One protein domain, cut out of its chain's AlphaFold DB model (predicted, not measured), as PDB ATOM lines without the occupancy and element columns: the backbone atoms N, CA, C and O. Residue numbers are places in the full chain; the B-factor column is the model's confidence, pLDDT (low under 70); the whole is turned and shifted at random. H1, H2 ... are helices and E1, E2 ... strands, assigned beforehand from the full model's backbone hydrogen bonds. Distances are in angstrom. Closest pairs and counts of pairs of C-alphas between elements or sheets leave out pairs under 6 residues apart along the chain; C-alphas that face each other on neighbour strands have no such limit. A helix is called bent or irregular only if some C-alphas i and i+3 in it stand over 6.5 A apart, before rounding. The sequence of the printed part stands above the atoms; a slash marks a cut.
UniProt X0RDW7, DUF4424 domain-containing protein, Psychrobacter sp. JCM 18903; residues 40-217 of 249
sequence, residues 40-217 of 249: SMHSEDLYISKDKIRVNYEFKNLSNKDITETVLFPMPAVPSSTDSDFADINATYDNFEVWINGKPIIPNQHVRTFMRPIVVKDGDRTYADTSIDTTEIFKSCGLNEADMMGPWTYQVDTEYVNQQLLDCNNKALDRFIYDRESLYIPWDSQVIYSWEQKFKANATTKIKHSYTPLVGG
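Overview. This is residues 40 to 217 of the 249 residues of the protein "DUF4424 domain-containing protein" of Psychrobacter sp. JCM 18903 (UniProt X0RDW7). Two twisted sheets, E1 E2 E11 E5 E6 and E3 E10 E7, make a V: they come together where residues 62 to 66 and 200 to 203 turn from one to the other, and draw apart from there. The end of the smaller sheet away from these turns leads into a loose group of short helices, H2 to H6, with the hairpin of E8 and E9 at that far end; E4 and H1 lie toward the open side of the V. The printed part has 178 residues, with six named helices and eleven named strands in the order E1 E2 E3 E4 H1 E5 E6 E7 E8 E9 H2 H3 H4 H5 H6 E10 E11; both sheets are antiparallel, in the orders E1 E2 E11 E5 E6 and E3 E10 E7, and the class is mixed, helices and strands. It is only just loose, close to compact, with a radius of gyration of the C-alphas of 19.2 A, and elongated, spanning 58 by 35 by 34 A.

Arrangement. The largest sheet holds E1, residues 40 to 48, E2, 53 to 61, E11, 204 to 211, E5, 97 to 100, and E6, 103 to 105, with E1 and E6 as edge strands. It is only just strongly twisted, its C-alphas lying up to 4.3 A off the best plane. The hairpin of E1 and E2 has N 42 and O 58 within hydrogen-bond range at 2.8 A; E2 and E11 have N 57 and O 207 at 2.8 A; E11 and E5 have N 99 and O 208 at 2.8 A; the hairpin of E5 and E6 has N 100 and O 103 at 2.8 A. The second sheet, strongly twisted, holds E3, 67 to 74, E10, 188 to 199, and E7, 108 to 115. N 71 and O 195 are within range at 2.9 A, and N 110 and O 192 at 2.9 A. E5 and E10 are near each other. E6 runs on into E7 across a break of 2 residues, at 55 degrees. E7 runs on into E8, 118 to 121, at 33 degrees; E8 and E9, 124 to 127, form a hairpin, with N 119 and O 126 at 2.8 A. H3, 145 to 148, lies over E7 at a height of 7.8 A over the sheet; their closest C-alphas, of Val 111 and Glu 145, are 5.7 A apart. H2, 135 to 140, lies over none of the strands, at a height of 4.2 A, only just above the sheet's level. H4, 150 to 153, only grazes this sheet. H5, 158 to 167, and H6, 171 to 175, are on neither sheet. H2 and H5 are close but not clearly touching, with the C-alphas of Phe 138 and Leu 165 closest at 7.3 A, and so are H2 and H6, with Ile 137 and Ala 172 closest at 7.4 A. H1, 90 to 93, only just touches H4, with 3 pairs of C-alphas within 8 A, the closest being Asn 90 and Thr 153 at 5.5 A. E4, 86 to 88, pairs with no named strand, but pairs antiparallel with residues 215 to 216. In H2 and H5 every O i to N i+4 pair is within range; in H6 it is 0 of 1, with 2 of 2 O i to N i+3 pairs; H1, H3 and H4 are too short for an i+4 pair.

Along the chain. E1 begins at C-alpha 40, (-34.115, -0.511, 55.786), and is 23.8 A long; E2 is 26.1 A, E3 21.8 A and E7 23.5 A. H5 is 14.2 A long. E10, the longest strand, is 32.8 A long and begins at C-alpha 188, (-50.112, -16.011, 34.191). E11 is 23.5 A long and ends at C-alpha 211, (-54.976, 0.628, 43.392). H1 is only just irregular: C-alphas 90 and 93 are 6.7 A apart.

Size, cuts and confidence. The C-alphas farthest apart are those of Asn 64 and Glu 181, 59.9 A. The printed part has no cut. The links E3 to E4 and H6 to E10 are long. The mean pLDDT of the printed part is 87.5; residues 82 to 92 and 214 to 217 are under 70.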
ATOM      1  N   SER A  40     -33.321   0.271  54.840       87.50
ATOM      2  CA  SER A  40     -34.115  -0.511  55.786       87.50
ATOM      3  C   SER A  40     -35.586  -0.125  55.696       87.50
ATOM      4  O   SER A  40     -35.907   1.062  55.770       87.50
ATOM      5  N   MET A  41     -36.481  -1.106  55.579       86.69
ATOM      6  CA  MET A  41     -37.915  -0.886  55.773       86.69
ATOM      7  C   MET A  41     -38.182  -0.701  57.271       86.69
ATOM      8  O   MET A  41     -37.857  -1.560  58.083       86.69
ATOM      9  N   HIS A  42     -38.721   0.455  57.639       86.12
ATOM     10  CA  HIS A  42     -39.039   0.814  59.019       86.12
ATOM     11  C   HIS A  42     -40.485   0.493  59.385       86.12
ATOM     12  O   HIS A  42     -40.748   0.079  60.511       86.12
ATOM     13  N   SER A  43     -41.417   0.717  58.461       82.94
ATOM     14  CA  SER A  43     -42.835   0.439  58.663       82.94
ATOM     15  C   SER A  43     -43.531   0.127  57.344       82.94
ATOM     16  O   SER A  43     -43.123   0.608  56.282       82.94
ATOM     17  N   GLU A  44     -44.589  -0.669  57.458       83.31
ATOM     18  CA  GLU A  44     -45.576  -0.947  56.424       83.31
ATOM     19  C   GLU A  44     -46.969  -0.787  57.053       83.31
ATOM     20  O   GLU A  44     -47.254  -1.364  58.101       83.31
ATOM     21  N   ASP A  45     -47.812   0.033  56.431       83.88
ATOM     22  CA  ASP A  45     -49.224   0.221  56.779       83.88
ATOM     23  C   ASP A  45     -50.083  -0.127  55.560       83.88
ATOM     24  O   ASP A  45     -50.206   0.678  54.622       83.88
ATOM     25  N   LEU A  46     -50.624  -1.347  55.585       84.50
ATOM     26  CA  LEU A  46     -51.485  -1.942  54.569       84.50
ATOM     27  C   LEU A  46     -52.958  -1.762  54.950       84.50
ATOM     28  O   LEU A  46     -53.420  -2.213  55.994       84.50
ATOM     29  N   TYR A  47     -53.708  -1.136  54.052       79.75
ATOM     30  CA  TYR A  47     -55.156  -1.025  54.103       79.75
ATOM     31  C   TYR A  47     -55.757  -1.763  52.910       79.75
ATOM     32  O   TYR A  47     -55.401  -1.476  51.765       79.75
ATOM     33  N   ILE A  48     -56.694  -2.669  53.183       78.69
ATOM     34  CA  ILE A  48     -57.420  -3.448  52.179       78.69
ATOM     35  C   ILE A  48     -58.915  -3.205  52.374       78.69
ATOM     36  O   ILE A  48     -59.428  -3.201  53.492       78.69
ATOM     37  N   SER A  49     -59.616  -2.998  51.269       77.38
ATOM     38  CA  SER A  49     -61.071  -2.903  51.191       77.38
ATOM     39  C   SER A  49     -61.516  -3.386  49.819       77.38
ATOM     40  O   SER A  49     -60.679  -3.504  48.928       77.38
ATOM     41  N   LYS A  50     -62.820  -3.612  49.627       75.00
ATOM     42  CA  LYS A  50     -63.364  -4.055  48.334       75.00
ATOM     43  C   LYS A  50     -63.022  -3.112  47.179       75.00
ATOM     44  O   LYS A  50     -62.772  -3.571  46.076       75.00
ATOM     45  N   ASP A  51     -62.942  -1.816  47.462       80.88
ATOM     46  CA  ASP A  51     -62.775  -0.799  46.421       80.88
ATOM     47  C   ASP A  51     -61.338  -0.270  46.327       80.88
ATOM     48  O   ASP A  51     -60.966   0.366  45.337       80.88
ATOM     49  N   LYS A  52     -60.517  -0.480  47.368       83.50
ATOM     50  CA  LYS A  52     -59.169   0.092  47.430       83.50
ATOM     51  C   LYS A  52     -58.190  -0.703  48.283       83.50
ATOM     52  O   LYS A  52     -58.439  -0.938  49.468       83.50
ATOM     53  N   ILE A  53     -57.020  -0.955  47.708       84.38
ATOM     54  CA  ILE A  53     -55.782  -1.266  48.416       84.38
ATOM     55  C   ILE A  53     -54.957   0.014  48.526       84.38
ATOM     56  O   ILE A  53     -54.849   0.802  47.587       84.38
ATOM     57  N   ARG A  54     -54.369   0.242  49.699       88.12
ATOM     58  CA  ARG A  54     -53.399   1.311  49.941       88.12
ATOM     59  C   ARG A  54     -52.289   0.764  50.816       88.12
ATOM     60  O   ARG A  54     -52.575   0.227  51.878       88.12
ATOM     61  N   VAL A  55     -51.043   0.998  50.425       87.44
ATOM     62  CA  VAL A  55     -49.883   0.633  51.244       87.44
ATOM     63  C   VAL A  55     -49.000   1.848  51.443       87.44
ATOM     64  O   VAL A  55     -48.736   2.598  50.502       87.44
ATOM     65  N   ASN A  56     -48.568   2.065  52.684       89.31
ATOM     66  CA  ASN A  56     -47.620   3.112  53.039       89.31
ATOM     67  C   ASN A  56     -46.368   2.460  53.610       89.31
ATOM     68  O   ASN A  56     -46.441   1.776  54.624       89.31
ATOM     69  N   TYR A  57     -45.229   2.728  52.991       89.50
ATOM     70  CA  TYR A  57     -43.925   2.303  53.465       89.50
ATOM     71  C   TYR A  57     -43.124   3.493  53.970       89.50
ATOM     72  O   TYR A  57     -43.139   4.576  53.370       89.50
ATOM     73  N   GLU A  58     -42.335   3.259  55.010       92.25
ATOM     74  CA  GLU A  58     -41.235   4.139  55.389       92.25
ATOM     75  C   GLU A  58     -39.916   3.389  55.240       92.25
ATOM     76  O   GLU A  58     -39.679   2.379  55.897       92.25
ATOM     77  N   PHE A  59     -39.036   3.897  54.383       92.38
ATOM     78  CA  PHE A  59     -37.704   3.344  54.166       92.38
ATOM     79  C   PHE A  59     -36.648   4.313  54.671       92.38
ATOM     80  O   PHE A  59     -36.686   5.495  54.332       92.38
ATOM     81  N   LYS A  60     -35.661   3.830  55.424       94.12
ATOM     82  CA  LYS A  60     -34.526   4.633  55.882       94.12
ATOM     83  C   LYS A  60     -33.251   4.246  55.155       94.12
ATOM     84  O   LYS A  60     -32.864   3.080  55.155       94.12
ATOM     85  N   ASN A  61     -32.550   5.240  54.622       95.81
ATOM     86  CA  ASN A  61     -31.164   5.064  54.207       95.81
ATOM     87  C   ASN A  61     -30.254   5.134  55.440       95.81
ATOM     88  O   ASN A  61     -30.187   6.162  56.110       95.81
ATOM     89  N   LEU A  62     -29.570   4.037  55.744       95.06
ATOM     90  CA  LEU A  62     -28.652   3.878  56.874       95.06
ATOM     91  C   LEU A  62     -27.228   4.366  56.568       95.06
ATOM     92  O   LEU A  62     -26.366   4.343  57.443       95.06
ATOM     93  N   SER A  63     -26.957   4.768  55.325       95.50
ATOM     94  CA  SER A  63     -25.648   5.253  54.904       95.50
ATOM     95  C   SER A  63     -25.545   6.779  54.958       95.50
ATOM     96  O   SER A  63     -26.536   7.512  54.971       95.50
ATOM     97  N   ASN A  64     -24.306   7.265  54.928       97.06
ATOM     98  CA  ASN A  64     -23.959   8.684  54.855       97.06
ATOM     99  C   ASN A  64     -23.931   9.239  53.418       97.06
ATOM    100  O   ASN A  64     -23.488  10.369  53.218       97.06
ATOM    101  N   LYS A  65     -24.381   8.465  52.426       96.94
ATOM    102  CA  LYS A  65     -24.450   8.880  51.024       96.94
ATOM    103  C   LYS A  65     -25.840   8.647  50.459       96.94
ATOM    104  O   LYS A  65     -26.571   7.763  50.902       96.94
ATOM    105  N   ASP A  66     -26.198   9.444  49.466       97.69
ATOM    106  CA  ASP A  66     -27.415   9.198  48.708       97.69
ATOM    107  C   ASP A  66     -27.302   7.852  47.975       97.69
ATOM    108  O   ASP A  66     -26.235   7.489  47.474       97.69
ATOM    109  N   ILE A  67     -28.409   7.117  47.929       93.50
ATOM    110  CA  ILE A  67     -28.531   5.837  47.230       93.50
ATOM    111  C   ILE A  67     -29.681   5.964  46.238       93.50
ATOM    112  O   ILE A  67     -30.745   6.466  46.598       93.50
ATOM    113  N   THR A  68     -29.473   5.505  45.009       93.12
ATOM    114  CA  THR A  68     -30.530   5.387  44.002       93.12
ATOM    115  C   THR A  68     -30.763   3.910  43.736       93.12
ATOM    116  O   THR A  68     -29.803   3.186  43.491       93.12
ATOM    117  N   GLU A  69     -32.018   3.481  43.806       87.12
ATOM    118  CA  GLU A  69     -32.444   2.116  43.490       87.12
ATOM    119  C   GLU A  69     -33.661   2.156  42.572       87.12
ATOM    120  O   GLU A  69     -34.468   3.086  42.645       87.12
ATOM    121  N   THR A  70     -33.837   1.109  41.773       87.94
ATOM    122  CA  THR A  70     -35.102   0.866  41.078       87.94
ATOM    123  C   THR A  70     -36.051   0.158  42.032       87.94
ATOM    124  O   THR A  70     -35.799  -0.970  42.453       87.94
ATOM    125  N   VAL A  71     -37.155   0.813  42.376       87.81
ATOM    126  CA  VAL A  71     -38.235   0.184  43.136       87.81
ATOM    127  C   VAL A  71     -39.151  -0.526  42.152       87.81
ATOM    128  O   VAL A  71     -39.502   0.053  41.127       87.81
ATOM    129  N   LEU A  72     -39.534  -1.761  42.474       85.25
ATOM    130  CA  LEU A  72     -40.519  -2.537  41.728       85.25
ATOM    131  C   LEU A  72     -41.705  -2.854  42.637       85.25
ATOM    132  O   LEU A  72     -41.519  -3.226  43.798       85.25
ATOM    133  N   PHE A  73     -42.904  -2.738  42.083       86.19
ATOM    134  CA  PHE A  73     -44.145  -3.157  42.709       86.19
ATOM    135  C   PHE A  73     -44.895  -4.102  41.761       86.19
ATOM    136  O   PHE A  73     -45.454  -3.633  40.764       86.19
ATOM    137  N   PRO A  74     -44.859  -5.420  42.017       85.25
ATOM    138  CA  PRO A  74     -45.615  -6.383  41.234       85.25
ATOM    139  C   PRO A  74     -47.082  -6.391  41.675       85.25
ATOM    140  O   PRO A  74     -47.393  -6.548  42.854       85.25
ATOM    141  N   MET A  75     -47.989  -6.257  40.714       84.62
ATOM    142  CA  MET A  75     -49.403  -6.551  40.920       84.62
ATOM    143  C   MET A  75     -49.601  -8.072  41.067       84.62
ATOM    144  O   MET A  75     -48.733  -8.851  40.660       84.62
ATOM    145  N   PRO A  76     -50.728  -8.530  41.634       80.38
ATOM    146  CA  PRO A  76     -51.089  -9.948  41.623       80.38
ATOM    147  C   PRO A  76     -51.050 -10.530  40.205       80.38
ATOM    148  O   PRO A  76     -51.466  -9.852  39.278       80.38
ATOM    149  N   ALA A  77     -50.571 -11.757  40.007       85.44
ATOM    150  CA  ALA A  77     -50.607 -12.380  38.681       85.44
ATOM    151  C   ALA A  77     -52.042 -12.814  38.312       85.44
ATOM    152  O   ALA A  77     -52.776 -13.309  39.169       85.44
ATOM    153  N   VAL A  78     -52.424 -12.642  37.045       85.31
ATOM    154  CA  VAL A  78     -53.743 -12.987  36.499       85.31
ATOM    155  C   VAL A  78     -53.594 -14.148  35.508       85.31
ATOM    156  O   VAL A  78     -52.852 -14.008  34.534       85.31
ATOM    157  N   PRO A  79     -54.269 -15.288  35.725       86.56
ATOM    158  CA  PRO A  79     -54.183 -16.442  34.839       86.56
ATOM    159  C   PRO A  79     -54.828 -16.170  33.478       86.56
ATOM    160  O   PRO A  79     -55.844 -15.485  33.380       86.56
ATOM    161  N   SER A  80     -54.283 -16.781  32.430       86.56
ATOM    162  CA  SER A  80     -54.783 -16.691  31.054       86.56
ATOM    163  C   SER A  80     -56.090 -17.439  30.800       86.56
ATOM    164  O   SER A  80     -56.675 -17.311  29.730       86.56
ATOM    165  N   SER A  81     -56.577 -18.228  31.758       72.69
ATOM    166  CA  SER A  81     -57.836 -18.952  31.612       72.69
ATOM    167  C   SER A  81     -59.043 -18.011  31.663       72.69
ATOM    168  O   SER A  81     -59.194 -17.231  32.605       72.69
ATOM    169  N   THR A  82     -59.958 -18.170  30.711       54.22
ATOM    170  CA  THR A  82     -61.231 -17.433  30.625       54.22
ATOM    171  C   THR A  82     -62.249 -17.821  31.703       54.22
ATOM    172  O   THR A  82     -63.124 -17.020  32.015       54.22
ATOM    173  N   ASP A  83     -62.093 -18.985  32.345       52.22
ATOM    174  CA  ASP A  83     -62.840 -19.386  33.554       52.22
ATOM    175  C   ASP A  83     -62.344 -18.685  34.835       52.22
ATOM    176  O   ASP A  83     -62.751 -19.024  35.948       52.22
ATOM    177  N   SER A  84     -61.447 -17.706  34.706       52.28
ATOM    178  CA  SER A  84     -60.998 -16.920  35.842       52.28
ATOM    179  C   SER A  84     -62.152 -16.085  36.402       52.28
ATOM    180  O   SER A  84     -62.782 -15.274  35.729       52.28
ATOM    181  N   ASP A  85     -62.466 -16.323  37.672       52.31
ATOM    182  CA  ASP A  85     -63.642 -15.797  38.363       52.31
ATOM    183  C   ASP A  85     -63.560 -14.311  38.753       52.31
ATOM    184  O   ASP A  85     -64.151 -13.886  39.752       52.31
ATOM    185  N   PHE A  86     -62.812 -13.508  38.000       54.84
ATOM    186  CA  PHE A  86     -62.676 -12.083  38.266       54.84
ATOM    187  C   PHE A  86     -63.858 -11.317  37.671       54.84
ATOM    188  O   PHE A  86     -64.189 -11.450  36.497       54.84
ATOM    189  N   ALA A  87     -64.528 -10.540  38.518       50.62
ATOM    190  CA  ALA A  87     -65.726  -9.787  38.173       50.62
ATOM    191  C   ALA A  87     -65.405  -8.503  37.387       50.62
ATOM    192  O   ALA A  87     -66.239  -8.061  36.600       50.62
ATOM    193  N   ASP A  88     -64.218  -7.916  37.591       52.81
ATOM    194  CA  ASP A  88     -63.745  -6.721  36.878       52.81
ATOM    195  C   ASP A  88     -62.210  -6.599  36.980       52.81
ATOM    196  O   ASP A  88     -61.671  -6.303  38.049       52.81
ATOM    197  N   ILE A  89     -61.487  -6.867  35.887       55.41
ATOM    198  CA  ILE A  89     -60.010  -6.789  35.850       55.41
ATOM    199  C   ILE A  89     -59.521  -5.436  35.306       55.41
ATOM    200  O   ILE A  89     -58.466  -4.946  35.720       55.41
ATOM    201  N   ASN A  90     -60.320  -4.774  34.460       54.59
ATOM    202  CA  ASN A  90     -59.914  -3.545  33.773       54.59
ATOM    203  C   ASN A  90     -59.668  -2.389  34.755       54.59
ATOM    204  O   ASN A  90     -58.733  -1.614  34.579       54.59
ATOM    205  N   ALA A  91     -60.452  -2.293  35.836       56.88
ATOM    206  CA  ALA A  91     -60.311  -1.212  36.814       56.88
ATOM    207  C   ALA A  91     -59.055  -1.305  37.708       56.88
ATOM    208  O   ALA A  91     -58.755  -0.350  38.425       56.88
ATOM    209  N   THR A  92     -58.332  -2.431  37.707       65.62
ATOM    210  CA  THR A  92     -57.309  -2.718  38.730       65.62
ATOM    211  C   THR A  92     -55.922  -2.184  38.374       65.62
ATOM    212  O   THR A  92     -55.231  -1.645  39.238       65.62
ATOM    213  N   TYR A  93     -55.486  -2.318  37.119       73.56
ATOM    214  CA  TYR A  93     -54.151  -1.858  36.718       73.56
ATOM    215  C   TYR A  93     -54.161  -0.375  36.290       73.56
ATOM    216  O   TYR A  93     -53.239   0.372  36.604       73.56
ATOM    217  N   ASP A  94     -55.230   0.118  35.663       78.56
ATOM    218  CA  ASP A  94     -55.273   1.498  35.149       78.56
ATOM    219  C   ASP A  94     -55.254   2.590  36.240       78.56
ATOM    220  O   ASP A  94     -54.923   3.743  35.957       78.56
ATOM    221  N   ASN A  95     -55.585   2.261  37.493       85.94
ATOM    222  CA  ASN A  95     -55.687   3.231  38.588       85.94
ATOM    223  C   ASN A  95     -54.571   3.135  39.637       85.94
ATOM    224  O   ASN A  95     -54.726   3.631  40.759       85.94
ATOM    225  N   PHE A  96     -53.447   2.513  39.282       90.75
ATOM    226  CA  PHE A  96     -52.285   2.485  40.154       90.75
ATOM    227  C   PHE A  96     -51.701   3.893  40.331       90.75
ATOM    228  O   PHE A  96     -51.199   4.520  39.398       90.75
ATOM    229  N   GLU A  97     -51.710   4.378  41.568       94.75
ATOM    230  CA  GLU A  97     -51.159   5.675  41.941       94.75
ATOM    231  C   GLU A  97     -50.030   5.502  42.953       94.75
ATOM    232  O   GLU A  97     -50.120   4.689  43.875       94.75
ATOM    233  N   VAL A  98     -48.975   6.312  42.834       95.31
ATOM    234  CA  VAL A  98     -47.828   6.293  43.749       95.31
ATOM    235  C   VAL A  98     -47.379   7.706  44.118       95.31
ATOM    236  O   VAL A  98     -47.332   8.619  43.293       95.31
ATOM    237  N   TRP A  99     -47.029   7.891  45.392       97.75
ATOM    238  CA  TRP A  99     -46.539   9.144  45.954       97.75
ATOM    239  C   TRP A  99     -45.246   8.928  46.724       97.75
ATOM    240  O   TRP A  99     -45.162   8.065  47.599       97.75
ATOM    241  N   ILE A 100     -44.281   9.810  46.482       96.88
ATOM    242  CA  ILE A 100     -42.995   9.847  47.173       96.88
ATOM    243  C   ILE A 100     -42.943  11.100  48.035       96.88
ATOM    244  O   ILE A 100     -42.987  12.224  47.533       96.88
ATOM    245  N   ASN A 101     -42.868  10.919  49.354       97.12
ATOM    246  CA  ASN A 101     -42.915  12.014  50.327       97.12
ATOM    247  C   ASN A 101     -44.102  12.971  50.077       97.12
ATOM    248  O   ASN A 101     -43.959  14.192  50.135       97.12
ATOM    249  N   GLY A 102     -45.265  12.401  49.741       97.38
ATOM    250  CA  GLY A 102     -46.504  13.137  49.465       97.38
ATOM    251  C   GLY A 102     -46.632  13.714  48.051       97.38
ATOM    252  O   GLY A 102     -47.682  14.265  47.734       97.38
ATOM    253  N   LYS A 103     -45.619  13.582  47.187       97.94
ATOM    254  CA  LYS A 103     -45.672  14.064  45.797       97.94
ATOM    255  C   LYS A 103     -46.004  12.920  44.838       97.94
ATOM    256  O   LYS A 103     -45.294  11.917  44.898       97.94
ATOM    257  N   PRO A 104     -47.034  13.044  43.982       97.81
ATOM    258  CA  PRO A 104     -47.363  12.002  43.014       97.81
ATOM    259  C   PRO A 104     -46.244  11.858  41.979       97.81
ATOM    260  O   PRO A 104     -45.613  12.851  41.606       97.81
ATOM    261  N   ILE A 105     -46.008  10.629  41.524       96.69
ATOM    262  CA  ILE A 105     -45.116  10.319  40.401       96.69
ATOM    263  C   ILE A 105     -45.819   9.361  39.438       96.69
ATOM    264  O   ILE A 105     -46.767   8.682  39.823       96.69
ATOM    265  N   ILE A 106     -45.349   9.316  38.192       95.69
ATOM    266  CA  ILE A 106     -45.820   8.357  37.189       95.69
ATOM    267  C   ILE A 106     -44.776   7.237  37.113       95.69
ATOM    268  O   ILE A 106     -43.627   7.523  36.760       95.69
ATOM    269  N   PRO A 107     -45.114   5.995  37.496       94.62
ATOM    270  CA  PRO A 107     -44.208   4.868  37.358       94.62
ATOM    271  C   PRO A 107     -44.170   4.385  35.903       94.62
ATOM    272  O   PRO A 107     -45.103   4.599  35.133       94.62
ATOM    273  N   ASN A 108     -43.103   3.680  35.537       93.69
ATOM    274  CA  ASN A 108     -43.099   2.875  34.319       93.69
ATOM    275  C   ASN A 108     -43.872   1.583  34.582       93.69
ATOM    276  O   ASN A 108     -43.731   1.003  35.660       93.69
ATOM    277  N   GLN A 109     -44.634   1.126  33.599       92.56
ATOM    278  CA  GLN A 109     -45.365  -0.132  33.643       92.56
ATOM    279  C   GLN A 109     -44.655  -1.157  32.760       92.56
ATOM    280  O   GLN A 109     -44.206  -0.813  31.672       92.56
ATOM    281  N   HIS A 110     -44.584  -2.399  33.230       91.88
ATOM    282  CA  HIS A 110     -44.059  -3.544  32.489       91.88
ATOM    283  C   HIS A 110     -45.038  -4.703  32.607       91.88
ATOM    284  O   HIS A 110     -45.705  -4.837  33.636       91.88
ATOM    285  N   VAL A 111     -45.068  -5.574  31.603       93.75
ATOM    286  CA  VAL A 111     -45.855  -6.813  31.637       93.75
ATOM    287  C   VAL A 111     -44.918  -8.006  31.582       93.75
ATOM    288  O   VAL A 111     -44.002  -8.056  30.759       93.75
ATOM    289  N   ARG A 112     -45.145  -8.968  32.472       94.62
ATOM    290  CA  ARG A 112     -44.407 -10.228  32.518       94.62
ATOM    291  C   ARG A 112     -45.337 -11.413  32.412       94.62
ATOM    292  O   ARG A 112     -46.486 -11.336  32.837       94.62
ATOM    293  N   THR A 113     -44.814 -12.513  31.887       96.38
ATOM    294  CA  THR A 113     -45.533 -13.785  31.837       96.38
ATOM    295  C   THR A 113     -44.828 -14.837  32.661       96.38
ATOM    296  O   THR A 113     -43.598 -14.873  32.735       96.38
ATOM    297  N   PHE A 114     -45.618 -15.701  33.283       95.19
ATOM    298  CA  PHE A 114     -45.126 -16.782  34.114       95.19
ATOM    299  C   PHE A 114     -45.798 -18.092  33.727       95.19
ATOM    300  O   PHE A 114     -47.008 -18.150  33.533       95.19
ATOM    301  N   MET A 115     -45.017 -19.166  33.656       94.94
ATOM    302  CA  MET A 115     -45.531 -20.515  33.412       94.94
ATOM    303  C   MET A 115     -45.012 -21.476  34.470       94.94
ATOM    304  O   MET A 115     -43.875 -21.364  34.937       94.94
ATOM    305  N   ARG A 116     -45.829 -22.465  34.832       93.81
ATOM    306  CA  ARG A 116     -45.389 -23.566  35.692       93.81
ATOM    307  C   ARG A 116     -44.755 -24.653  34.823       93.81
ATOM    308  O   ARG A 116     -45.380 -25.079  33.854       93.81
ATOM    309  N   PRO A 117     -43.523 -25.099  35.110       94.12
ATOM    310  CA  PRO A 117     -42.908 -26.177  34.353       94.12
ATOM    311  C   PRO A 117     -43.605 -27.509  34.634       94.12
ATOM    312  O   PRO A 117     -44.090 -27.755  35.739       94.12
ATOM    313  N   ILE A 118     -43.598 -28.388  33.640       92.94
ATOM    314  CA  ILE A 118     -44.080 -29.759  33.745       92.94
ATOM    315  C   ILE A 118     -43.069 -30.568  34.555       92.94
ATOM    316  O   ILE A 118     -41.866 -30.557  34.281       92.94
ATOM    317  N   VAL A 119     -43.570 -31.312  35.531       91.38
ATOM    318  CA  VAL A 119     -42.818 -32.284  36.320       91.38
ATOM    319  C   VAL A 119     -43.477 -33.652  36.190       91.38
ATOM    320  O   VAL A 119     -44.698 -33.765  36.116       91.38
ATOM    321  N   VAL A 120     -42.662 -34.703  36.139       89.56
ATOM    322  CA  VAL A 120     -43.145 -36.089  36.125       89.56
ATOM    323  C   VAL A 120     -42.986 -36.649  37.528       89.56
ATOM    324  O   VAL A 120     -41.867 -36.710  38.039       89.56
ATOM    325  N   LYS A 121     -44.089 -37.064  38.143       86.31
ATOM    326  CA  LYS A 121     -44.105 -37.701  39.456       86.31
ATOM    327  C   LYS A 121     -44.897 -38.997  39.357       86.31
ATOM    328  O   LYS A 121     -46.032 -38.987  38.908       86.31
ATOM    329  N   ASP A 122     -44.266 -40.108  39.725       86.94
ATOM    330  CA  ASP A 122     -44.884 -41.443  39.729       86.94
ATOM    331  C   ASP A 122     -45.475 -41.887  38.370       86.94
ATOM    332  O   ASP A 122     -46.373 -42.718  38.309       86.94
ATOM    333  N   GLY A 123     -44.932 -41.365  37.262       83.88
ATOM    334  CA  GLY A 123     -45.409 -41.640  35.900       83.88
ATOM    335  C   GLY A 123     -46.454 -40.646  35.389       83.88
ATOM    336  O   GLY A 123     -46.639 -40.550  34.177       83.88
ATOM    337  N   ASP A 124     -47.033 -39.839  36.278       84.88
ATOM    338  CA  ASP A 124     -47.983 -38.787  35.937       84.88
ATOM    339  C   ASP A 124     -47.262 -37.459  35.702       84.88
ATOM    340  O   ASP A 124     -46.333 -37.067  36.413       84.88
ATOM    341  N   ARG A 125     -47.693 -36.743  34.668       84.38
ATOM    342  CA  ARG A 125     -47.214 -35.397  34.358       84.38
ATOM    343  C   ARG A 125     -48.139 -34.384  35.023       84.38
ATOM    344  O   ARG A 125     -49.350 -34.427  34.850       84.38
ATOM    345  N   THR A 126     -47.547 -33.465  35.766       86.31
ATOM    346  CA  THR A 126     -48.224 -32.400  36.511       86.31
ATOM    347  C   THR A 126     -47.405 -31.108  36.401       86.31
ATOM    348  O   THR A 126     -46.345 -31.098  35.778       86.31
ATOM    349  N   TYR A 127     -47.895 -30.003  36.953       87.81
ATOM    350  CA  TYR A 127     -47.196 -28.724  37.008       87.81
ATOM    351  C   TYR A 127     -46.475 -28.550  38.347       87.81
ATOM    352  O   TYR A 127     -46.975 -28.966  39.389       87.81
ATOM    353  N   ALA A 128     -45.295 -27.930  38.333       88.50
ATOM    354  CA  ALA A 128     -44.603 -27.556  39.562       88.50
ATOM    355  C   ALA A 128     -45.359 -26.458  40.327       88.50
ATOM    356  O   ALA A 128     -45.999 -25.600  39.721       88.50
ATOM    357  N   ASP A 129     -45.189 -26.422  41.649       84.31
ATOM    358  CA  ASP A 129     -45.802 -25.396  42.505       84.31
ATOM    359  C   ASP A 129     -45.270 -23.984  42.201       84.31
ATOM    360  O   ASP A 129     -46.000 -22.995  42.287       84.31
ATOM    361  N   THR A 130     -43.992 -23.881  41.821       84.81
ATOM    362  CA  THR A 130     -43.325 -22.612  41.499       84.81
ATOM    363  C   THR A 130     -43.412 -22.298  40.008       84.81
ATOM    364  O   THR A 130     -43.061 -23.126  39.165       84.81
ATOM    365  N   SER A 131     -43.823 -21.073  39.682       91.25
ATOM    366  CA  SER A 131     -43.785 -20.550  38.317       91.25
ATOM    367  C   SER A 131     -42.398 -20.009  37.943       91.25
ATOM    368  O   SER A 131     -41.571 -19.680  38.794       91.25
ATOM    369  N   ILE A 132     -42.124 -19.938  36.643       92.81
ATOM    370  CA  ILE A 132     -40.895 -19.392  36.064       92.81
ATOM    371  C   ILE A 132     -41.269 -18.203  35.180       92.81
ATOM    372  O   ILE A 132     -42.246 -18.289  34.442       92.81
ATOM    373  N   ASP A 133     -40.486 -17.121  35.241       94.88
ATOM    374  CA  ASP A 133     -40.609 -15.975  34.330       94.88
ATOM    375  C   ASP A 133     -40.310 -16.426  32.890       94.88
ATOM    376  O   ASP A 133     -39.197 -16.851  32.563       94.88
ATOM    377  N   THR A 134     -41.329 -16.370  32.038       97.25
ATOM    378  CA  THR A 134     -41.297 -16.773  30.628       97.25
ATOM    379  C   THR A 134     -41.392 -15.586  29.678       97.25
ATOM    380  O   THR A 134     -41.538 -15.785  28.472       97.25
ATOM    381  N   THR A 135     -41.262 -14.356  30.180       97.31
ATOM    382  CA  THR A 135     -41.456 -13.123  29.400       97.31
ATOM    383  C   THR A 135     -40.604 -13.103  28.129       97.31
ATOM    384  O   THR A 135     -41.091 -12.819  27.037       97.31
ATOM    385  N   GLU A 136     -39.328 -13.476  28.234       97.50
ATOM    386  CA  GLU A 136     -38.421 -13.490  27.080       97.50
ATOM    387  C   GLU A 136     -38.712 -14.642  26.103       97.50
ATOM    388  O   GLU A 136     -38.440 -14.518  24.909       97.50
ATOM    389  N   ILE A 137     -39.327 -15.738  26.566       97.81
ATOM    390  CA  ILE A 137     -39.818 -16.802  25.678       97.81
ATOM    391  C   ILE A 137     -40.978 -16.258  24.840       97.81
ATOM    392  O   ILE A 137     -40.933 -16.375  23.618       97.81
ATOM    393  N   PHE A 138     -41.953 -15.596  25.471       98.06
ATOM    394  CA  PHE A 138     -43.097 -14.989  24.781       98.06
ATOM    395  C   PHE A 138     -42.631 -13.975  23.731       98.06
ATOM    396  O   PHE A 138     -42.997 -14.088  22.561       98.06
ATOM    397  N   LYS A 139     -41.729 -13.059  24.107       97.69
ATOM    398  CA  LYS A 139     -41.140 -12.087  23.171       97.69
ATOM    399  C   LYS A 139     -40.410 -12.751  22.006       97.69
ATOM    400  O   LYS A 139     -40.554 -12.317  20.866       97.69
ATOM    401  N   SER A 140     -39.657 -13.824  22.260       97.69
ATOM    402  CA  SER A 140     -38.974 -14.571  21.191       97.69
ATOM    403  C   SER A 140     -39.938 -15.248  20.208       97.69
ATOM    404  O   SER A 140     -39.554 -15.512  19.071       97.69
ATOM    405  N   CYS A 141     -41.181 -15.492  20.632       97.69
ATOM    406  CA  CYS A 141     -42.266 -16.019  19.810       97.69
ATOM    407  C   CYS A 141     -43.075 -14.923  19.094       97.69
ATOM    408  O   CYS A 141     -44.085 -15.228  18.472       97.69
ATOM    409  N   GLY A 142     -42.638 -13.661  19.155       97.38
ATOM    410  CA  GLY A 142     -43.276 -12.537  18.462       97.38
ATOM    411  C   GLY A 142     -44.381 -11.833  19.251       97.38
ATOM    412  O   GLY A 142     -44.971 -10.892  18.727       97.38
ATOM    413  N   LEU A 143     -44.633 -12.240  20.498       97.81
ATOM    414  CA  LEU A 143     -45.639 -11.622  21.363       97.81
ATOM    415  C   LEU A 143     -45.085 -10.352  22.016       97.81
ATOM    416  O   LEU A 143     -43.966 -10.332  22.534       97.81
ATOM    417  N   ASN A 144     -45.874  -9.285  22.009       96.56
ATOM    418  CA  ASN A 144     -45.535  -8.008  22.628       96.56
ATOM    419  C   ASN A 144     -46.255  -7.822  23.980       96.56
ATOM    420  O   ASN A 144     -47.009  -8.681  24.433       96.56
ATOM    421  N   GLU A 145     -46.010  -6.699  24.660       94.31
ATOM    422  CA  GLU A 145     -46.611  -6.438  25.975       94.31
ATOM    423  C   GLU A 145     -48.136  -6.331  25.952       94.31
ATOM    424  O   GLU A 145     -48.761  -6.769  26.910       94.31
ATOM    425  N   ALA A 146     -48.744  -5.821  24.877       93.00
ATOM    426  CA  ALA A 146     -50.199  -5.787  24.745       93.00
ATOM    427  C   ALA A 146     -50.780  -7.204  24.628       93.00
ATOM    428  O   ALA A 146     -51.790  -7.493  25.267       93.00
ATOM    429  N   ASP A 147     -50.103  -8.106  23.907       95.12
ATOM    430  CA  ASP A 147     -50.508  -9.516  23.824       95.12
ATOM    431  C   ASP A 147     -50.422 -10.193  25.199       95.12
ATOM    432  O   ASP A 147     -51.350 -10.865  25.648       95.12
ATOM    433  N   MET A 148     -49.322  -9.950  25.919       95.19
ATOM    434  CA  MET A 148     -49.120 -10.460  27.277       95.19
ATOM    435  C   MET A 148     -50.106  -9.851  28.287       95.19
ATOM    436  O   MET A 148     -50.374 -10.464  29.318       95.19
ATOM    437  N   MET A 149     -50.670  -8.675  27.999       91.06
ATOM    438  CA  MET A 149     -51.681  -7.991  28.816       91.06
ATOM    439  C   MET A 149     -53.107  -8.521  28.579       91.06
ATOM    440  O   MET A 149     -54.046  -8.061  29.231       91.06
ATOM    441  N   GLY A 150     -53.303  -9.485  27.673       89.12
ATOM    442  CA  GLY A 150     -54.612 -10.080  27.377       89.12
ATOM    443  C   GLY A 150     -55.440 -10.434  28.623       89.12
ATOM    444  O   GLY A 150     -56.566  -9.950  28.729       89.12
ATOM    445  N   PRO A 151     -54.882 -11.147  29.626       86.69
ATOM    446  CA  PRO A 151     -55.614 -11.503  30.845       86.69
ATOM    447  C   PRO A 151     -56.047 -10.305  31.701       86.69
ATOM    448  O   PRO A 151     -57.001 -10.410  32.460       86.69
ATOM    449  N   TRP A 152     -55.361  -9.165  31.585       84.38
ATOM    450  CA  TRP A 152     -55.694  -7.945  32.325       84.38
ATOM    451  C   TRP A 152     -56.750  -7.084  31.640       84.38
ATOM    452  O   TRP A 152     -57.542  -6.427  32.306       84.38
ATOM    453  N   THR A 153     -56.720  -7.055  30.309       84.06
ATOM    454  CA  THR A 153     -57.489  -6.099  29.496       84.06
ATOM    455  C   THR A 153     -58.714  -6.719  28.837       84.06
ATOM    456  O   THR A 153     -59.618  -6.000  28.408       84.06
ATOM    457  N   TYR A 154     -58.701  -8.042  28.648       79.00
ATOM    458  CA  TYR A 154     -59.604  -8.774  27.756       79.00
ATOM    459  C   TYR A 154     -59.662  -8.216  26.319       79.00
ATOM    460  O   TYR A 154     -60.586  -8.520  25.566       79.00
ATOM    461  N   GLN A 155     -58.686  -7.394  25.918       81.00
ATOM    462  CA  GLN A 155     -58.605  -6.815  24.571       81.00
ATOM    463  C   GLN A 155     -57.930  -7.760  23.577       81.00
ATOM    464  O   GLN A 155     -58.134  -7.633  22.370       81.00
ATOM    465  N   VAL A 156     -57.132  -8.700  24.086       83.94
ATOM    466  CA  VAL A 156     -56.468  -9.741  23.305       83.94
ATOM    467  C   VAL A 156     -57.030 -11.087  23.724       83.94
ATOM    468  O   VAL A 156     -57.046 -11.421  24.909       83.94
ATOM    469  N   ASP A 157     -57.471 -11.857  22.736       86.94
ATOM    470  CA  ASP A 157     -57.905 -13.231  22.937       86.94
ATOM    471  C   ASP A 157     -56.702 -14.106  23.315       86.94
ATOM    472  O   ASP A 157     -55.705 -14.188  22.592       86.94
ATOM    473  N   THR A 158     -56.785 -14.775  24.460       86.75
ATOM    474  CA  THR A 158     -55.732 -15.676  24.930       86.75
ATOM    475  C   THR A 158     -55.556 -16.895  24.024       86.75
ATOM    476  O   THR A 158     -54.464 -17.456  23.996       86.75
ATOM    477  N   GLU A 159     -56.564 -17.282  23.232       89.19
ATOM    478  CA  GLU A 159     -56.415 -18.331  22.214       89.19
ATOM    479  C   GLU A 159     -55.445 -17.912  21.102       89.19
ATOM    480  O   GLU A 159     -54.618 -18.720  20.680       89.19
ATOM    481  N   TYR A 160     -55.469 -16.639  20.682       92.44
ATOM    482  CA  TYR A 160     -54.483 -16.106  19.735       92.44
ATOM    483  C   TYR A 160     -53.064 -16.228  20.302       92.44
ATOM    484  O   TYR A 160     -52.163 -16.717  19.618       92.44
ATOM    485  N   VAL A 161     -52.877 -15.843  21.568       94.62
ATOM    486  CA  VAL A 161     -51.579 -15.950  22.249       94.62
ATOM    487  C   VAL A 161     -51.126 -17.409  22.322       94.62
ATOM    488  O   VAL A 161     -49.989 -17.721  21.972       94.62
ATOM    489  N   ASN A 162     -52.020 -18.319  22.715       94.12
ATOM    490  CA  ASN A 162     -51.715 -19.744  22.813       94.12
ATOM    491  C   ASN A 162     -51.350 -20.339  21.447       94.12
ATOM    492  O   ASN A 162     -50.367 -21.072  21.352       94.12
ATOM    493  N   GLN A 163     -52.065 -19.970  20.382       94.19
ATOM    494  CA  GLN A 163     -51.742 -20.403  19.023       94.19
ATOM    495  C   GLN A 163     -50.349 -19.918  18.591       94.19
ATOM    496  O   GLN A 163     -49.563 -20.714  18.080       94.19
ATOM    497  N   GLN A 164     -49.992 -18.656  18.864       95.69
ATOM    498  CA  GLN A 164     -48.638 -18.153  18.590       95.69
ATOM    499  C   GLN A 164     -47.562 -18.945  19.348       95.69
ATOM    500  O   GLN A 164     -46.505 -19.237  18.789       95.69
ATOM    501  N   LEU A 165     -47.817 -19.337  20.602       95.75
ATOM    502  CA  LEU A 165     -46.892 -20.178  21.370       95.75
ATOM    503  C   LEU A 165     -46.769 -21.595  20.788       95.75
ATOM    504  O   LEU A 165     -45.667 -22.144  20.771       95.75
ATOM    505  N   LEU A 166     -47.858 -22.189  20.293       94.69
ATOM    506  CA  LEU A 166     -47.836 -23.510  19.648       94.69
ATOM    507  C   LEU A 166     -47.059 -23.495  18.326       94.69
ATOM    508  O   LEU A 166     -46.251 -24.398  18.082       94.69
ATOM    509  N   ASP A 167     -47.262 -22.452  17.516       94.62
ATOM    510  CA  ASP A 167     -46.590 -22.248  16.227       94.62
ATOM    511  C   ASP A 167     -45.115 -21.839  16.395       94.62
ATOM    512  O   ASP A 167     -44.295 -21.981  15.480       94.62
ATOM    513  N   CYS A 168     -44.745 -21.354  17.581       95.31
ATOM    514  CA  CYS A 168     -43.391 -20.939  17.899       95.31
ATOM    515  C   CYS A 168     -42.434 -22.135  18.009       95.31
ATOM    516  O   CYS A 168     -42.550 -23.008  18.875       95.31
ATOM    517  N   ASN A 169     -41.383 -22.132  17.188       91.31
ATOM    518  CA  ASN A 169     -40.317 -23.135  17.232       91.31
ATOM    519  C   ASN A 169     -39.286 -22.855  18.349       91.31
ATOM    520  O   ASN A 169     -38.075 -22.842  18.112       91.31
ATOM    521  N   ASN A 170     -39.754 -22.601  19.576       94.88
ATOM    522  CA  ASN A 170     -38.897 -22.413  20.745       94.88
ATOM    523  C   ASN A 170     -38.933 -23.652  21.652       94.88
ATOM    524  O   ASN A 170     -39.902 -23.893  22.366       94.88
ATOM    525  N   LYS A 171     -37.831 -24.412  21.682       93.75
ATOM    526  CA  LYS A 171     -37.698 -25.637  22.497       93.75
ATOM    527  C   LYS A 171     -37.832 -25.410  24.006       93.75
ATOM    528  O   LYS A 171     -38.080 -26.359  24.741       93.75
ATOM    529  N   ALA A 172     -37.664 -24.182  24.500       95.19
ATOM    530  CA  ALA A 172     -37.883 -23.892  25.916       95.19
ATOM    531  C   ALA A 172     -39.349 -24.120  26.330       95.19
ATOM    532  O   ALA A 172     -39.594 -24.457  27.488       95.19
ATOM    533  N   LEU A 173     -40.295 -23.999  25.389       95.25
ATOM    534  CA  LEU A 173     -41.724 -24.232  25.615       95.25
ATOM    535  C   LEU A 173     -42.063 -25.696  25.912       95.25
ATOM    536  O   LEU A 173     -43.047 -25.949  26.599       95.25
ATOM    537  N   ASP A 174     -41.226 -26.655  25.504       92.94
ATOM    538  CA  ASP A 174     -41.441 -28.086  25.784       92.94
ATOM    539  C   ASP A 174     -41.429 -28.393  27.292       92.94
ATOM    540  O   ASP A 174     -41.926 -29.423  27.740       92.94
ATOM    541  N   ARG A 175     -40.869 -27.482  28.100       93.88
ATOM    542  CA  ARG A 175     -40.892 -27.562  29.565       93.88
ATOM    543  C   ARG A 175     -42.231 -27.147  30.167       93.88
ATOM    544  O   ARG A 175     -42.414 -27.377  31.355       93.88
ATOM    545  N   PHE A 176     -43.117 -26.514  29.404       93.81
ATOM    546  CA  PHE A 176     -44.330 -25.861  29.907       93.81
ATOM    547  C   PHE A 176     -45.606 -26.330  29.190       93.81
ATOM    548  O   PHE A 176     -46.665 -26.398  29.811       93.81
ATOM    549  N   ILE A 177     -45.516 -26.691  27.907       91.75
ATOM    550  CA  ILE A 177     -46.655 -27.131  27.091       91.75
ATOM    551  C   ILE A 177     -46.714 -28.660  27.074       91.75
ATOM    552  O   ILE A 177     -45.834 -29.321  26.523       91.75
ATOM    553  N   TYR A 178     -47.748 -29.215  27.709       82.19
ATOM    554  CA  TYR A 178     -47.928 -30.661  27.866       82.19
ATOM    555  C   TYR A 178     -48.529 -31.307  26.614       82.19
ATOM    556  O   TYR A 178     -48.026 -32.328  26.141       82.19
ATOM    557  N   ASP A 179     -49.596 -30.697  26.100       83.31
ATOM    558  CA  ASP A 179     -50.371 -31.148  24.953       83.31
ATOM    559  C   ASP A 179     -50.382 -30.027  23.914       83.31
ATOM    560  O   ASP A 179     -50.907 -28.946  24.167       83.31
ATOM    561  N   ARG A 180     -49.746 -30.280  22.766       84.88
ATOM    562  CA  ARG A 180     -49.679 -29.326  21.651       84.88
ATOM    563  C   ARG A 180     -50.893 -29.410  20.721       84.88
ATOM    564  O   ARG A 180     -51.009 -28.582  19.826       84.88
ATOM    565  N   GLU A 181     -51.761 -30.403  20.905       83.50
ATOM    566  CA  GLU A 181     -53.042 -30.513  20.198       83.50
ATOM    567  C   GLU A 181     -54.149 -29.734  20.931       83.50
ATOM    568  O   GLU A 181     -55.148 -29.352  20.323       83.50
ATOM    569  N   SER A 182     -53.948 -29.441  22.221       81.19
ATOM    570  CA  SER A 182     -54.795 -28.552  23.015       81.19
ATOM    571  C   SER A 182     -54.464 -27.079  22.763       81.19
ATOM    572  O   SER A 182     -53.313 -26.656  22.866       81.19
ATOM    573  N   LEU A 183     -55.498 -26.263  22.535       76.94
ATOM    574  CA  LEU A 183     -55.378 -24.798  22.488       76.94
ATOM    575  C   LEU A 183     -55.304 -24.155  23.884       76.94
ATOM    576  O   LEU A 183     -55.099 -22.945  24.005       76.94
ATOM    577  N   TYR A 184     -55.449 -24.944  24.951       83.44
ATOM    578  CA  TYR A 184     -55.313 -24.462  26.318       83.44
ATOM    579  C   TYR A 184     -53.866 -24.585  26.805       83.44
ATOM    580  O   TYR A 184     -53.375 -25.685  27.066       83.44
ATOM    581  N   ILE A 185     -53.206 -23.436  26.981       90.25
ATOM    582  CA  ILE A 185     -51.888 -23.322  27.607       90.25
ATOM    583  C   ILE A 185     -52.029 -22.459  28.869       90.25
ATOM    584  O   ILE A 185     -52.340 -21.273  28.751       90.25
ATOM    585  N   PRO A 186     -51.789 -23.006  30.075       88.94
ATOM    586  CA  PRO A 186     -51.858 -22.221  31.300       88.94
ATOM    587  C   PRO A 186     -50.613 -21.340  31.450       88.94
ATOM    588  O   PRO A 186     -49.481 -21.828  31.502       88.94
ATOM    589  N   TRP A 187     -50.830 -20.035  31.560       93.00
ATOM    590  CA  TRP A 187     -49.807 -19.044  31.880       93.00
ATOM    591  C   TRP A 187     -50.444 -17.885  32.645       93.00
ATOM    592  O   TRP A 187     -51.641 -17.651  32.532       93.00
ATOM    593  N   ASP A 188     -49.649 -17.159  33.420       91.94
ATOM    594  CA  ASP A 188     -50.112 -16.011  34.191       91.94
ATOM    595  C   ASP A 188     -49.484 -14.729  33.635       91.94
ATOM    596  O   ASP A 188     -48.302 -14.710  33.285       91.94
ATOM    597  N   SER A 189     -50.261 -13.652  33.571       92.88
ATOM    598  CA  SER A 189     -49.800 -12.303  33.249       92.88
ATOM    599  C   SER A 189     -49.640 -11.478  34.517       92.88
ATOM    600  O   SER A 189     -50.526 -11.462  35.369       92.88
ATOM    601  N   GLN A 190     -48.552 -10.728  34.644       90.25
ATOM    602  CA  GLN A 190     -48.304  -9.869  35.795       90.25
ATOM    603  C   GLN A 190     -47.874  -8.471  35.362       90.25
ATOM    604  O   GLN A 190     -46.871  -8.303  34.665       90.25
ATOM    605  N   VAL A 191     -48.601  -7.460  35.837       91.31
ATOM    606  CA  VAL A 191     -48.194  -6.057  35.713       91.31
ATOM    607  C   VAL A 191     -47.184  -5.717  36.804       91.31
ATOM    608  O   VAL A 191     -47.377  -6.049  37.971       91.31
ATOM    609  N   ILE A 192     -46.102  -5.031  36.439       89.44
ATOM    610  CA  ILE A 192     -45.079  -4.559  37.374       89.44
ATOM    611  C   ILE A 192     -44.862  -3.065  37.167       89.44
ATOM    612  O   ILE A 192     -44.453  -2.630  36.090       89.44
ATOM    613  N   TYR A 193     -45.059  -2.283  38.224       91.44
ATOM    614  CA  TYR A 193     -44.714  -0.867  38.235       91.44
ATOM    615  C   TYR A 193     -43.284  -0.667  38.715       91.44
ATOM    616  O   TYR A 193     -42.859  -1.274  39.696       91.44
ATOM    617  N   SER A 194     -42.539   0.212  38.051       90.75
ATOM    618  CA  SER A 194     -41.158   0.528  38.411       90.75
ATOM    619  C   SER A 194     -40.861   2.019  38.369       90.75
ATOM    620  O   SER A 194     -41.303   2.722  37.459       90.75
ATOM    621  N   TRP A 195     -40.038   2.499  39.292       93.12
ATOM    622  CA  TRP A 195     -39.491   3.852  39.235       93.12
ATOM    623  C   TRP A 195     -38.113   3.909  39.891       93.12
ATOM    624  O   TRP A 195     -37.804   3.132  40.796       93.12
ATOM    625  N   GLU A 196     -37.284   4.857  39.454       92.56
ATOM    626  CA  GLU A 196     -36.052   5.175  40.167       92.56
ATOM    627  C   GLU A 196     -36.373   5.972  41.435       92.56
ATOM    628  O   GLU A 196     -37.018   7.023  41.399       92.56
ATOM    629  N   GLN A 197     -35.889   5.485  42.571       92.56
ATOM    630  CA  GLN A 197     -36.039   6.129  43.862       92.56
ATOM    631  C   GLN A 197     -34.682   6.541  44.411       92.56
ATOM    632  O   GLN A 197     -33.824   5.717  44.722       92.56
ATOM    633  N   LYS A 198     -34.533   7.845  44.646       95.31
ATOM    634  CA  LYS A 198     -33.407   8.389  45.402       95.31
ATOM    635  C   LYS A 198     -33.720   8.404  46.899       95.31
ATOM    636  O   LYS A 198     -34.612   9.126  47.346       95.31
ATOM    637  N   PHE A 199     -32.968   7.650  47.687       95.06
ATOM    638  CA  PHE A 199     -32.998   7.658  49.146       95.06
ATOM    639  C   PHE A 199     -31.874   8.552  49.673       95.06
ATOM    640  O   PHE A 199     -30.691   8.225  49.553       95.06
ATOM    641  N   LYS A 200     -32.233   9.700  50.257       97.94
ATOM    642  CA  LYS A 200     -31.245  10.646  50.798       97.94
ATOM    643  C   LYS A 200     -30.501  10.050  51.992       97.94
ATOM    644  O   LYS A 200     -31.119   9.361  52.800       97.94
ATOM    645  N   ALA A 201     -29.206  10.338  52.107       97.88
ATOM    646  CA  ALA A 201     -28.368   9.898  53.226       97.88
ATOM    647  C   ALA A 201     -29.040  10.146  54.588       97.88
ATOM    648  O   ALA A 201     -29.527  11.249  54.842       97.88
ATOM    649  N   ASN A 202     -29.046   9.139  55.467       96.75
ATOM    650  CA  ASN A 202     -29.614   9.201  56.823       96.75
ATOM    651  C   ASN A 202     -31.083   9.669  56.923       96.75
ATOM    652  O   ASN A 202     -31.555   9.983  58.019       96.75
ATOM    653  N   ALA A 203     -31.821   9.714  55.812       97.56
ATOM    654  CA  ALA A 203     -33.193  10.200  55.763       97.56
ATOM    655  C   ALA A 203     -34.198   9.053  55.625       97.56
ATOM    656  O   ALA A 203     -33.867   7.946  55.196       97.56
ATOM    657  N   THR A 204     -35.449   9.354  55.975       96.81
ATOM    658  CA  THR A 204     -36.595   8.480  55.714       96.81
ATOM    659  C   THR A 204     -37.309   8.939  54.447       96.81
ATOM    660  O   THR A 204     -37.618  10.121  54.301       96.81
ATOM    661  N   THR A 205     -37.577   8.000  53.545       95.81
ATOM    662  CA  THR A 205     -38.410   8.172  52.358       95.81
ATOM    663  C   THR A 205     -39.743   7.483  52.605       95.81
ATOM    664  O   THR A 205     -39.775   6.294  52.916       95.81
ATOM    665  N   LYS A 206     -40.840   8.220  52.435       96.38
ATOM    666  CA  LYS A 206     -42.195   7.671  52.491       96.38
ATOM    667  C   LYS A 206     -42.666   7.334  51.086       96.38
ATOM    668  O   LYS A 206     -42.657   8.214  50.223       96.38
ATOM    669  N   ILE A 207     -43.084   6.095  50.875       93.38
ATOM    670  CA  ILE A 207     -43.643   5.618  49.610       93.38
ATOM    671  C   ILE A 207     -45.071   5.177  49.891       93.38
ATOM    672  O   ILE A 207     -45.286   4.263  50.677       93.38
ATOM    673  N   LYS A 208     -46.044   5.830  49.266       94.56
ATOM    674  CA  LYS A 208     -47.445   5.404  49.303       94.56
ATOM    675  C   LYS A 208     -47.834   4.935  47.916       94.56
ATOM    676  O   LYS A 208     -47.521   5.641  46.965       94.56
ATOM    677  N   HIS A 209     -48.566   3.839  47.809       92.50
ATOM    678  CA  HIS A 209     -49.300   3.524  46.588       92.50
ATOM    679  C   HIS A 209     -50.738   3.108  46.885       92.50
ATOM    680  O   HIS A 209     -51.069   2.748  48.020       92.50
ATOM    681  N   SER A 210     -51.588   3.172  45.869       91.25
ATOM    682  CA  SER A 210     -52.949   2.647  45.914       91.25
ATOM    683  C   SER A 210     -53.408   2.155  44.553       91.25
ATOM    684  O   SER A 210     -52.959   2.675  43.540       91.25
ATOM    685  N   TYR A 211     -54.312   1.183  44.569       88.38
ATOM    686  CA  TYR A 211     -54.976   0.628  43.392       88.38
ATOM    687  C   TYR A 211     -56.294  -0.030  43.816       88.38
ATOM    688  O   TYR A 211     -56.509  -0.297  45.007       88.38
ATOM    689  N   THR A 212     -57.192  -0.279  42.869       85.06
ATOM    690  CA  THR A 212     -58.402  -1.071  43.128       85.06
ATOM    691  C   THR A 212     -58.036  -2.552  43.146       85.06
ATOM    692  O   THR A 212     -57.354  -2.992  42.234       85.06
ATOM    693  N   PRO A 213     -58.421  -3.328  44.175       75.56
ATOM    694  CA  PRO A 213     -58.161  -4.761  44.187       75.56
ATOM    695  C   PRO A 213     -58.818  -5.469  43.004       75.56
ATOM    696  O   PRO A 213     -59.923  -5.113  42.602       75.56
ATOM    697  N   LEU A 214     -58.185  -6.553  42.549       69.31
ATOM    698  CA  LEU A 214     -58.842  -7.525  41.683       69.31
ATOM    699  C   LEU A 214     -59.990  -8.154  42.473       69.31
ATOM    700  O   LEU A 214     -59.756  -8.920  43.409       69.31
ATOM    701  N   VAL A 215     -61.227  -7.825  42.114       60.88
ATOM    702  CA  VAL A 215     -62.399  -8.480  42.696       60.88
ATOM    703  C   VAL A 215     -62.652  -9.747  41.893       60.88
ATOM    704  O   VAL A 215     -63.039  -9.687  40.728       60.88
ATOM    705  N   GLY A 216     -62.412 -10.905  42.503       52.34
ATOM    706  CA  GLY A 216     -62.683 -12.195  41.885       52.34
ATOM    707  C   GLY A 216     -62.706 -13.338  42.878       52.34
ATOM    708  O   GLY A 216     -61.903 -13.395  43.804       52.34
ATOM    709  N   GLY A 217     -63.661 -14.236  42.683       48.38
ATOM    710  CA  GLY A 217     -63.938 -15.334  43.591       48.38
ATOM    711  C   GLY A 217     -65.346 -15.844  43.363       48.38
ATOM    712  O   GLY A 217     -66.294 -15.444  44.037       48.38
TER     713      GLY A 217